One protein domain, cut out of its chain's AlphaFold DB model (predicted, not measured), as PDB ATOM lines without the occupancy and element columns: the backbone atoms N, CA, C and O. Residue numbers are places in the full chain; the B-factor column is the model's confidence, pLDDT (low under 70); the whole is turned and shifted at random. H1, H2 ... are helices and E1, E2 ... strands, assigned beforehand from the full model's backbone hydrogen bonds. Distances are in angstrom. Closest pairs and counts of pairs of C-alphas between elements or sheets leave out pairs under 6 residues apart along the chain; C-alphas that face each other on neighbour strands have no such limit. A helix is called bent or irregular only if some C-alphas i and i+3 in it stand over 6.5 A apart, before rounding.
ATOM      1  N   VAL A  38       0.952  -2.375  34.288       72.81
ATOM      2  CA  VAL A  38      -0.334  -3.055  34.107       72.81
ATOM      3  C   VAL A  38      -0.326  -3.815  32.777       72.81
ATOM      4  O   VAL A  38      -0.181  -3.200  31.715       72.81
ATOM      5  N   GLU A  39      -0.472  -5.136  32.833       64.75
ATOM      6  CA  GLU A  39      -0.577  -5.990  31.650       64.75
ATOM      7  C   GLU A  39      -1.952  -5.817  30.978       64.75
ATOM      8  O   GLU A  39      -2.992  -5.845  31.636       64.75
ATOM      9  N   GLY A  40      -1.964  -5.598  29.658       66.25
ATOM     10  CA  GLY A  40      -3.184  -5.436  28.858       66.25
ATOM     11  C   GLY A  40      -3.028  -4.461  27.682       66.25
ATOM     12  O   GLY A  40      -1.969  -3.851  27.522       66.25
ATOM     13  N   PRO A  41      -4.069  -4.289  26.841       66.25
ATOM     14  CA  PRO A  41      -4.064  -3.295  25.770       66.25
ATOM     15  C   PRO A  41      -4.010  -1.885  26.370       66.25
ATOM     16  O   PRO A  41      -4.998  -1.371  26.901       66.25
ATOM     17  N   GLN A  42      -2.837  -1.257  26.311       72.31
ATOM     18  CA  GLN A  42      -2.625   0.075  26.862       72.31
ATOM     19  C   GLN A  42      -3.026   1.143  25.844       72.31
ATOM     20  O   GLN A  42      -2.493   1.216  24.740       72.31
ATOM     21  N   LYS A  43      -3.952   2.017  26.243       83.38
ATOM     22  CA  LYS A  43      -4.170   3.285  25.542       83.38
ATOM     23  C   LYS A  43      -3.023   4.221  25.899       83.38
ATOM     24  O   LYS A  43      -2.750   4.438  27.079       83.38
ATOM     25  N   HIS A  44      -2.372   4.785  24.892       87.38
ATOM     26  CA  HIS A  44      -1.248   5.692  25.098       87.38
ATOM     27  C   HIS A  44      -1.697   7.148  24.994       87.38
ATOM     28  O   HIS A  44      -2.532   7.506  24.162       87.38
ATOM     29  N   LEU A  45      -1.125   8.002  25.840       90.69
ATOM     30  CA  LEU A  45      -1.380   9.436  25.832       90.69
ATOM     31  C   LEU A  45      -0.054  10.188  25.783       90.69
ATOM     32  O   LEU A  45       0.750  10.105  26.709       90.69
ATOM     33  N   PHE A  46       0.152  10.958  24.723       92.25
ATOM     34  CA  PHE A  46       1.259  11.900  24.633       92.25
ATOM     35  C   PHE A  46       0.823  13.276  25.113       92.25
ATOM     36  O   PHE A  46      -0.178  13.813  24.647       92.25
ATOM     37  N   ILE A  47       1.618  13.878  25.992       94.12
ATOM     38  CA  ILE A  47       1.448  15.274  26.400       94.12
ATOM     39  C   ILE A  47       2.587  16.080  25.780       94.12
ATOM     40  O   ILE A  47       3.744  15.979  26.188       94.12
ATOM     41  N   ALA A  48       2.263  16.870  24.761       94.31
ATOM     42  CA  ALA A  48       3.221  17.700  24.048       94.31
ATOM     43  C   ALA A  48       3.263  19.101  24.672       94.31
ATOM     44  O   ALA A  48       2.456  19.961  24.325       94.31
ATOM     45  N   ALA A  49       4.205  19.338  25.587       93.88
ATOM     46  CA  ALA A  49       4.384  20.640  26.228       93.88
ATOM     47  C   ALA A  49       5.264  21.579  25.389       93.88
ATOM     48  O   ALA A  49       6.465  21.364  25.243       93.88
ATOM     49  N   THR A  50       4.669  22.638  24.840       93.94
ATOM     50  CA  THR A  50       5.345  23.681  24.050       93.94
ATOM     51  C   THR A  50       4.837  25.074  24.436       93.94
ATOM     52  O   THR A  50       3.975  25.213  25.300       93.94
ATOM     53  N   SER A  51       5.372  26.126  23.808       91.62
ATOM     54  CA  SER A  51       4.830  27.487  23.949       91.62
ATOM     55  C   SER A  51       4.046  27.918  22.713       91.62
ATOM     56  O   SER A  51       4.225  27.360  21.632       91.62
ATOM     57  N   ASP A  52       3.252  28.979  22.841       91.88
ATOM     58  CA  ASP A  52       2.619  29.634  21.685       91.88
ATOM     59  C   ASP A  52       3.600  30.518  20.902       91.88
ATOM     60  O   ASP A  52       3.389  30.855  19.732       91.88
ATOM     61  N   ARG A  53       4.692  30.935  21.556       89.69
ATOM     62  CA  ARG A  53       5.654  31.884  20.993       89.69
ATOM     63  C   ARG A  53       6.655  31.188  20.068       89.69
ATOM     64  O   ARG A  53       7.074  30.052  20.274       89.69
ATOM     65  N   GLY A  54       7.041  31.909  19.017       89.00
ATOM     66  CA  GLY A  54       8.115  31.519  18.102       89.00
ATOM     67  C   GLY A  54       9.485  32.065  18.521       89.00
ATOM     68  O   GLY A  54       9.665  32.541  19.638       89.00
ATOM     69  N   LEU A  55      10.443  32.037  17.584       91.88
ATOM     70  CA  LEU A  55      11.810  32.570  17.745       91.88
ATOM     71  C   LEU A  55      12.643  31.894  18.854       91.88
ATOM     72  O   LEU A  55      13.560  32.493  19.407       91.88
ATOM     73  N   CYS A  56      12.351  30.628  19.155       91.12
ATOM     74  CA  CYS A  56      13.045  29.811  20.156       91.12
ATOM     75  C   CYS A  56      14.018  28.781  19.540       91.12
ATOM     76  O   CYS A  56      14.319  27.760  20.158       91.12
ATOM     77  N   GLY A  57      14.449  28.990  18.291       93.25
ATOM     78  CA  GLY A  57      15.265  28.021  17.556       93.25
ATOM     79  C   GLY A  57      14.569  26.661  17.424       93.25
ATOM     80  O   GLY A  57      13.399  26.589  17.050       93.25
ATOM     81  N   ALA A  58      15.283  25.583  17.753       94.38
ATOM     82  CA  ALA A  58      14.808  24.209  17.585       94.38
ATOM     83  C   ALA A  58      13.962  23.664  18.754       94.38
ATOM     84  O   ALA A  58      13.513  22.525  18.667       94.38
ATOM     85  N   ALA A  59      13.726  24.435  19.824       93.88
ATOM     86  CA  ALA A  59      13.115  23.921  21.058       93.88
ATOM     87  C   ALA A  59      11.716  23.304  20.856       93.88
ATOM     88  O   ALA A  59      11.477  22.173  21.259       93.88
ATOM     89  N   ASN A  60      10.796  24.009  20.189       93.69
ATOM     90  CA  ASN A  60       9.460  23.462  19.917       93.69
ATOM     91  C   ASN A  60       9.511  22.350  18.851       93.69
ATOM     92  O   ASN A  60       8.803  21.348  18.941       93.69
ATOM     93  N   SER A  61      10.359  22.521  17.834       93.50
ATOM     94  CA  SER A  61      10.455  21.594  16.704       93.50
ATOM     95  C   SER A  61      11.038  20.238  17.098       93.50
ATOM     96  O   SER A  61      10.632  19.224  16.535       93.50
ATOM     97  N   SER A  62      11.968  20.190  18.057       95.31
ATOM     98  CA  SER A  62      12.549  18.934  18.544       95.31
ATOM     99  C   SER A  62      11.516  18.076  19.273       95.31
ATOM    100  O   SER A  62      11.476  16.868  19.048       95.31
ATOM    101  N   ILE A  63      10.635  18.696  20.065       94.25
ATOM    102  CA  ILE A  63       9.544  18.016  20.780       94.25
ATOM    103  C   ILE A  63       8.567  17.397  19.779       94.25
ATOM    104  O   ILE A  63       8.301  16.197  19.830       94.25
ATOM    105  N   VAL A  64       8.096  18.191  18.812       93.88
ATOM    106  CA  VAL A  64       7.186  17.713  17.757       93.88
ATOM    107  C   VAL A  64       7.826  16.590  16.938       93.88
ATOM    108  O   VAL A  64       7.162  15.603  16.630       93.88
ATOM    109  N   LYS A  65       9.115  16.717  16.593       93.44
ATOM    110  CA  LYS A  65       9.839  15.687  15.839       93.44
ATOM    111  C   LYS A  65       9.950  14.386  16.632       93.44
ATOM    112  O   LYS A  65       9.695  13.337  16.058       93.44
ATOM    113  N   ASN A  66      10.294  14.456  17.918       93.56
ATOM    114  CA  ASN A  66      10.428  13.275  18.771       93.56
ATOM    115  C   ASN A  66       9.097  12.517  18.884       93.56
ATOM    116  O   ASN A  66       9.049  11.323  18.611       93.56
ATOM    117  N   ILE A  67       7.999  13.231  19.162       92.06
ATOM    118  CA  ILE A  67       6.660  12.625  19.226       92.06
ATOM    119  C   ILE A  67       6.292  11.986  17.884       92.06
ATOM    120  O   ILE A  67       5.827  10.853  17.851       92.06
ATOM    121  N   ARG A  68       6.554  12.665  16.761       90.94
ATOM    122  CA  ARG A  68       6.294  12.101  15.430       90.94
ATOM    123  C   ARG A  68       7.108  10.831  15.170       90.94
ATOM    124  O   ARG A  68       6.571   9.884  14.612       90.94
ATOM    125  N   THR A  69       8.382  10.809  15.554       91.62
ATOM    126  CA  THR A  69       9.216   9.606  15.440       91.62
ATOM    127  C   THR A  69       8.626   8.470  16.269       91.62
ATOM    128  O   THR A  69       8.386   7.405  15.723       91.62
ATOM    129  N   GLN A  70       8.265   8.715  17.529       89.25
ATOM    130  CA  GLN A  70       7.686   7.685  18.397       89.25
ATOM    131  C   GLN A  70       6.344   7.141  17.887       89.25
ATOM    132  O   GLN A  70       6.098   5.943  17.995       89.25
ATOM    133  N   LEU A  71       5.502   7.996  17.298       87.94
ATOM    134  CA  LEU A  71       4.247   7.578  16.664       87.94
ATOM    135  C   LEU A  71       4.493   6.731  15.408       87.94
ATOM    136  O   LEU A  71       3.791   5.754  15.174       87.94
ATOM    137  N   ASN A  72       5.498   7.088  14.608       87.38
ATOM    138  CA  ASN A  72       5.813   6.386  13.363       87.38
ATOM    139  C   ASN A  72       6.630   5.103  13.573       87.38
ATOM    140  O   ASN A  72       6.603   4.231  12.708       87.38
ATOM    141  N   ASP A  73       7.333   4.968  14.700       85.31
ATOM    142  CA  ASP A  73       8.130   3.782  15.039       85.31
ATOM    143  C   ASP A  73       7.261   2.522  15.253       85.31
ATOM    144  O   ASP A  73       7.799   1.429  15.416       85.31
ATOM    145  N   GLY A  74       5.925   2.651  15.279       69.62
ATOM    146  CA  GLY A  74       4.983   1.523  15.254       69.62
ATOM    147  C   GLY A  74       4.961   0.668  16.523       69.62
ATOM    148  O   GLY A  74       4.311  -0.371  16.561       69.62
ATOM    149  N   LYS A  75       5.658   1.097  17.583       68.75
ATOM    150  CA  LYS A  75       5.682   0.412  18.888       68.75
ATOM    151  C   LYS A  75       4.374   0.546  19.665       68.75
ATOM    152  O   LYS A  75       4.193  -0.137  20.666       68.75
ATOM    153  N   GLN A  76       3.512   1.467  19.250       70.25
ATOM    154  CA  GLN A  76       2.249   1.780  19.898       70.25
ATOM    155  C   GLN A  76       1.136   1.719  18.863       70.25
ATOM    156  O   GLN A  76       1.336   2.094  17.708       70.25
ATOM    157  N   ASP A  77      -0.037   1.270  19.297       75.56
ATOM    158  CA  ASP A  77      -1.224   1.306  18.458       75.56
ATOM    159  C   ASP A  77      -1.600   2.763  18.154       75.56
ATOM    160  O   ASP A  77      -1.898   3.555  19.054       75.56
ATOM    161  N   LEU A  78      -1.567   3.122  16.872       75.69
ATOM    162  CA  LEU A  78      -1.897   4.460  16.398       75.69
ATOM    163  C   LEU A  78      -3.363   4.811  16.666       75.69
ATOM    164  O   LEU A  78      -3.654   5.983  16.895       75.69
ATOM    165  N   GLU A  79      -4.284   3.846  16.671       77.38
ATOM    166  CA  GLU A  79      -5.708   4.120  16.918       77.38
ATOM    167  C   GLU A  79      -5.988   4.367  18.406       77.38
ATOM    168  O   GLU A  79      -6.710   5.308  18.769       77.38
ATOM    169  N   GLY A  80      -5.353   3.580  19.278       80.25
ATOM    170  CA  GLY A  80      -5.402   3.735  20.730       80.25
ATOM    171  C   GLY A  80      -4.606   4.921  21.284       80.25
ATOM    172  O   GLY A  80      -4.810   5.298  22.442       80.25
ATOM    173  N   THR A  81      -3.727   5.532  20.486       88.06
ATOM    174  CA  THR A  81      -2.864   6.633  20.930       88.06
ATOM    175  C   THR A  81      -3.528   7.998  20.761       88.06
ATOM    176  O   THR A  81      -3.965   8.383  19.674       88.06
ATOM    177  N   LYS A  82      -3.555   8.783  21.839       92.69
ATOM    178  CA  LYS A  82      -4.066  10.158  21.856       92.69
ATOM    179  C   LYS A  82      -2.974  11.160  22.211       92.69
ATOM    180  O   LYS A  82      -1.966  10.823  22.824       92.69
ATOM    181  N   ILE A  83      -3.176  12.410  21.813       93.56
ATOM    182  CA  ILE A  83      -2.227  13.507  22.001       93.56
ATOM    183  C   ILE A  83      -2.955  14.696  22.628       93.56
ATOM    184  O   ILE A  83      -3.972  15.157  22.104       93.56
ATOM    185  N   ILE A  84      -2.406  15.230  23.716       95.38
ATOM    186  CA  ILE A  84      -2.769  16.531  24.281       95.38
ATOM    187  C   ILE A  84      -1.677  17.527  23.900       95.38
ATOM    188  O   ILE A  84      -0.504  17.350  24.231       95.38
ATOM    189  N   ALA A  85      -2.071  18.575  23.187       95.06
ATOM    190  CA  ALA A  85      -1.185  19.623  22.706       95.06
ATOM    191  C   ALA A  85      -1.245  20.838  23.640       95.06
ATOM    192  O   ALA A  85      -2.219  21.591  23.613       95.06
ATOM    193  N   ILE A  86      -0.208  21.046  24.450       94.81
ATOM    194  CA  ILE A  86      -0.071  22.236  25.293       94.81
ATOM    195  C   ILE A  86       0.784  23.253  24.529       94.81
ATOM    196  O   ILE A  86       1.942  23.002  24.179       94.81
ATOM    197  N   GLY A  87       0.193  24.406  24.243       93.12
ATOM    198  CA  GLY A  87       0.755  25.446  23.392       93.12
ATOM    199  C   GLY A  87       0.496  25.209  21.899       93.12
ATOM    200  O   GLY A  87       0.543  24.083  21.395       93.12
ATOM    201  N   ASP A  88       0.275  26.289  21.155       92.94
ATOM    202  CA  ASP A  88      -0.158  26.257  19.752       92.94
ATOM    203  C   ASP A  88       0.901  25.663  18.800       92.94
ATOM    204  O   ASP A  88       0.580  25.143  17.727       92.94
ATOM    205  N   LYS A  89       2.184  25.666  19.192       92.69
ATOM    206  CA  LYS A  89       3.273  25.106  18.372       92.69
ATOM    207  C   LYS A  89       3.257  23.583  18.299       92.69
ATOM    208  O   LYS A  89       3.543  23.038  17.232       92.69
ATOM    209  N   SER A  90       2.893  22.896  19.379       92.88
ATOM    210  CA  SER A  90       2.699  21.442  19.344       92.88
ATOM    211  C   SER A  90       1.492  21.073  18.482       92.88
ATOM    212  O   SER A  90       1.603  20.207  17.612       92.88
ATOM    213  N   ARG A  91       0.377  21.800  18.644       93.69
ATOM    214  CA  ARG A  91      -0.848  21.615  17.856       93.69
ATOM    215  C   ARG A  91      -0.574  21.785  16.367       93.69
ATOM    216  O   ARG A  91      -0.837  20.870  15.599       93.69
ATOM    217  N   THR A  92      -0.014  22.918  15.950       92.50
ATOM    218  CA  THR A  92       0.285  23.181  14.530       92.50
ATOM    219  C   THR A  92       1.305  22.197  13.950       92.50
ATOM    220  O   THR A  92       1.180  21.792  12.794       92.50
ATOM    221  N   GLY A  93       2.283  21.759  14.747       91.31
ATOM    222  CA  GLY A  93       3.284  20.778  14.331       91.31
ATOM    223  C   GLY A  93       2.743  19.354  14.138       91.31
ATOM    224  O   GLY A  93       3.236  18.631  13.267       91.31
ATOM    225  N   LEU A  94       1.741  18.949  14.924       91.56
ATOM    226  CA  LEU A  94       1.183  17.590  14.914       91.56
ATOM    227  C   LEU A  94      -0.132  17.483  14.132       91.56
ATOM    228  O   LEU A  94      -0.386  16.442  13.534       91.56
ATOM    229  N   ALA A  95      -0.923  18.554  14.039       91.06
ATOM    230  CA  ALA A  95      -2.208  18.552  13.335       91.06
ATOM    231  C   ALA A  95      -2.079  18.219  11.843       91.06
ATOM    232  O   ALA A  95      -3.005  17.677  11.259       91.06
ATOM    233  N   ARG A  96      -0.931  18.495  11.212       87.62
ATOM    234  CA  ARG A  96      -0.745  18.168   9.791       87.62
ATOM    235  C   ARG A  96      -0.631  16.662   9.525       87.62
ATOM    236  O   ARG A  96      -0.995  16.231   8.439       87.62
ATOM    237  N   THR A  97      -0.092  15.886  10.467       87.94
ATOM    238  CA  THR A  97       0.196  14.451  10.263       87.94
ATOM    239  C   THR A  97      -0.644  13.528  11.144       87.94
ATOM    240  O   THR A  97      -0.915  12.409  10.734       87.94
ATOM    241  N   HIS A  98      -1.084  13.988  12.318       90.06
ATOM    242  CA  HIS A  98      -1.796  13.187  13.322       90.06
ATOM    243  C   HIS A  98      -3.010  13.944  13.891       90.06
ATOM    244  O   HIS A  98      -3.226  13.977  15.102       90.06
ATOM    245  N   ALA A  99      -3.800  14.594  13.024       89.81
ATOM    246  CA  ALA A  99      -5.004  15.331  13.430       89.81
ATOM    247  C   ALA A  99      -6.008  14.458  14.199       89.81
ATOM    248  O   ALA A  99      -6.564  14.901  15.197       89.81
ATOM    249  N   SER A 100      -6.210  13.217  13.752       90.75
ATOM    250  CA  SER A 100      -7.136  12.244  14.351       90.75
ATOM    251  C   SER A 100      -6.725  11.788  15.756       90.75
ATOM    252  O   SER A 100      -7.559  11.318  16.535       90.75
ATOM    253  N   ASN A 101      -5.444  11.931  16.099       90.94
ATOM    254  CA  ASN A 101      -4.908  11.571  17.407       90.94
ATOM    255  C   ASN A 101      -5.011  12.717  18.423       90.94
ATOM    256  O   ASN A 101      -4.877  12.469  19.619       90.94
ATOM    257  N   LEU A 102      -5.249  13.960  17.988       92.25
ATOM    258  CA  LEU A 102      -5.372  15.106  18.892       92.25
ATOM    259  C   LEU A 102      -6.688  15.040  19.674       92.25
ATOM    260  O   LEU A 102      -7.769  15.110  19.098       92.25
ATOM    261  N   LEU A 103      -6.582  14.937  20.997       93.94
ATOM    262  CA  LEU A 103      -7.724  14.906  21.913       93.94
ATOM    263  C   LEU A 103      -8.085  16.307  22.411       93.94
ATOM    264  O   LEU A 103      -9.249  16.691  22.421       93.94
ATOM    265  N   LEU A 104      -7.076  17.063  22.842       93.38
ATOM    266  CA  LEU A 104      -7.239  18.384  23.434       93.38
ATOM    267  C   LEU A 104      -6.078  19.277  23.011       93.38
ATOM    268  O   LEU A 104      -4.939  18.821  22.889       93.38
ATOM    269  N   SER A 105      -6.364  20.563  22.826       93.06
ATOM    270  CA  SER A 105      -5.335  21.585  22.690       93.06
ATOM    271  C   SER A 105      -5.574  22.714  23.681       93.06
ATOM    272  O   SER A 105      -6.687  23.221  23.788       93.06
ATOM    273  N   VAL A 106      -4.511  23.096  24.382       93.31
ATOM    274  CA  VAL A 106      -4.472  24.227  25.311       93.31
ATOM    275  C   VAL A 106      -3.625  25.323  24.676       93.31
ATOM    276  O   VAL A 106      -2.523  25.055  24.198       93.31
ATOM    277  N   ASN A 107      -4.135  26.548  24.655       90.81
ATOM    278  CA  ASN A 107      -3.460  27.730  24.122       90.81
ATOM    279  C   ASN A 107      -3.237  28.773  25.231       90.81
ATOM    280  O   ASN A 107      -3.495  28.517  26.403       90.81
ATOM    281  N   GLU A 108      -2.710  29.938  24.859       88.75
ATOM    282  CA  GLU A 108      -2.335  31.038  25.760       88.75
ATOM    283  C   GLU A 108      -1.185  30.693  26.732       88.75
ATOM    284  O   GLU A 108      -0.943  31.381  27.730       88.75
ATOM    285  N   VAL A 109      -0.391  29.673  26.396       87.88
ATOM    286  CA  VAL A 109       0.689  29.147  27.234       87.88
ATOM    287  C   VAL A 109       1.984  29.935  27.015       87.88
ATOM    288  O   VAL A 109       2.492  30.092  25.899       87.88
ATOM    289  N   GLY A 110       2.561  30.432  28.114       80.06
ATOM    290  CA  GLY A 110       3.836  31.161  28.113       80.06
ATOM    291  C   GLY A 110       3.734  32.651  27.754       80.06
ATOM    292  O   GLY A 110       4.757  33.312  27.524       80.06
ATOM    293  N   LYS A 111       2.517  33.218  27.710       84.31
ATOM    294  CA  LYS A 111       2.328  34.677  27.609       84.31
ATOM    295  C   LYS A 111       2.637  35.384  28.931       84.31
ATOM    296  O   LYS A 111       3.383  36.370  28.903       84.31
ATOM    297  N   ARG A 112       2.129  34.838  30.043       86.31
ATOM    298  CA  ARG A 112       2.436  35.197  31.441       86.31
ATOM    299  C   ARG A 112       3.324  34.131  32.104       86.31
ATOM    300  O   ARG A 112       3.509  33.059  31.532       86.31
ATOM    301  N   SER A 113       3.892  34.441  33.274       85.12
ATOM    302  CA  SER A 113       4.543  33.425  34.119       85.12
ATOM    303  C   SER A 113       3.513  32.354  34.491       85.12
ATOM    304  O   SER A 113       2.398  32.709  34.863       85.12
ATOM    305  N   LEU A 114       3.893  31.082  34.365       87.75
ATOM    306  CA  LEU A 114       3.041  29.945  34.715       87.75
ATOM    307  C   LEU A 114       2.917  29.831  36.234       87.75
ATOM    308  O   LEU A 114       3.900  30.029  36.953       87.75
ATOM    309  N   VAL A 115       1.722  29.495  36.706       90.31
ATOM    310  CA  VAL A 115       1.441  29.220  38.120       90.31
ATOM    311  C   VAL A 115       0.831  27.830  38.282       90.31
ATOM    312  O   VAL A 115       0.399  27.222  37.309       90.31
ATOM    313  N   PHE A 116       0.770  27.323  39.516       89.88
ATOM    314  CA  PHE A 116       0.224  25.988  39.788       89.88
ATOM    315  C   PHE A 116      -1.232  25.823  39.327       89.88
ATOM    316  O   PHE A 116      -1.600  24.752  38.877       89.88
ATOM    317  N   GLY A 117      -2.044  26.885  39.368       90.38
ATOM    318  CA  GLY A 117      -3.424  26.836  38.871       90.38
ATOM    319  C   GLY A 117      -3.562  26.719  37.347       90.38
ATOM    320  O   GLY A 117      -4.679  26.550  36.873       90.38
ATOM    321  N   ASP A 118      -2.468  26.840  36.587       87.56
ATOM    322  CA  ASP A 118      -2.460  26.578  35.141       87.56
ATOM    323  C   ASP A 118      -2.153  25.091  34.817       87.56
ATOM    324  O   ASP A 118      -2.177  24.722  33.641       87.56
ATOM    325  N   ALA A 119      -1.806  24.269  35.822       84.00
ATOM    326  CA  ALA A 119      -1.502  22.838  35.687       84.00
ATOM    327  C   ALA A 119      -2.754  21.971  35.872       84.00
ATOM    328  O   ALA A 119      -2.866  20.974  35.123       84.00
TER     329      ALA A 119
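What this domain is: This is residues 38 to 119 of the 119 residues of the protein "Hypothetical protein" of Adineta ricciae (UniProt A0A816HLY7). A small sheet of three parallel strands has two helices side by side over one face, H1 over the edge strand E1 and H2 over E2 and E3; the other face bears no named helix. Near the end, residues 112 to 117 stick out from this two-layer body. The 82 printed residues run E1, H1, E2, H2, E3, with sheet order E1, E2, E3, and are of mixed class. The whole is compact, radius of gyration of the C-alphas 13.5 A, spanning 41 by 28 by 19 A.

How they stand to each other: Start at inner strand E2, residues 82 to 86. Beside it is E1, residues 45 to 49, parallel at 16 degrees, with N 46 and O 82 2.8 A apart, within hydrogen-bond range. Also parallel to E2, at 13 degrees, is E3, residues 102 to 106, with N 103 and O 83 at 2.8 A. H1, residues 59 to 72, is on the sheet over E1 at a height of 9.9 A, its local plane fitted to just 6 C-alphas; the closest C-alphas, Ala 48 and Ile 63, are 7.1 A apart. On the same face, H2, residues 88 to 101, has a height of 8.5 A; its closest C-alpha pair with E3 is Arg 91 and Ser 105, 6.6 A. With residues 89 to 94 alone H2 touches H1, the same way at a shallow tilt of 11 degrees; the closest C-alphas, Val 64 and Gly 93, are 6.0 A apart. E1, H1, E2 and E2, H2, E3 are strand-helix-strand units, parallel neighbours joined through a helix, with right-handed crossovers. O i to N i+4 pairs within range number 9 of 10 in H1 and 5 of 10 in H2.

Where its parts are: Find C-alpha 45 at (-1.380, 9.436, 25.832), where E1 begins; it covers 12.6 A, E2 13.2 A and E3 11.2 A, ending at C-alpha 106, (-4.472, 24.227, 25.311). H1 covers 20.5 A from C-alpha 59 at (13.115, 23.921, 21.058). H2 covers 15.6 A and is irregular: C-alphas 97 and 100 are 8.7 A apart.

The domain as a whole: Look for the farthest C-alphas at Glu 39 and Leu 55, 42.8 A apart. The printed part has no cut and no long link between elements; residues 107 to 119, which reach the chain's last residue, hold no named element. The pLDDT is under 70 at residues 39 to 41 and 74 to 75.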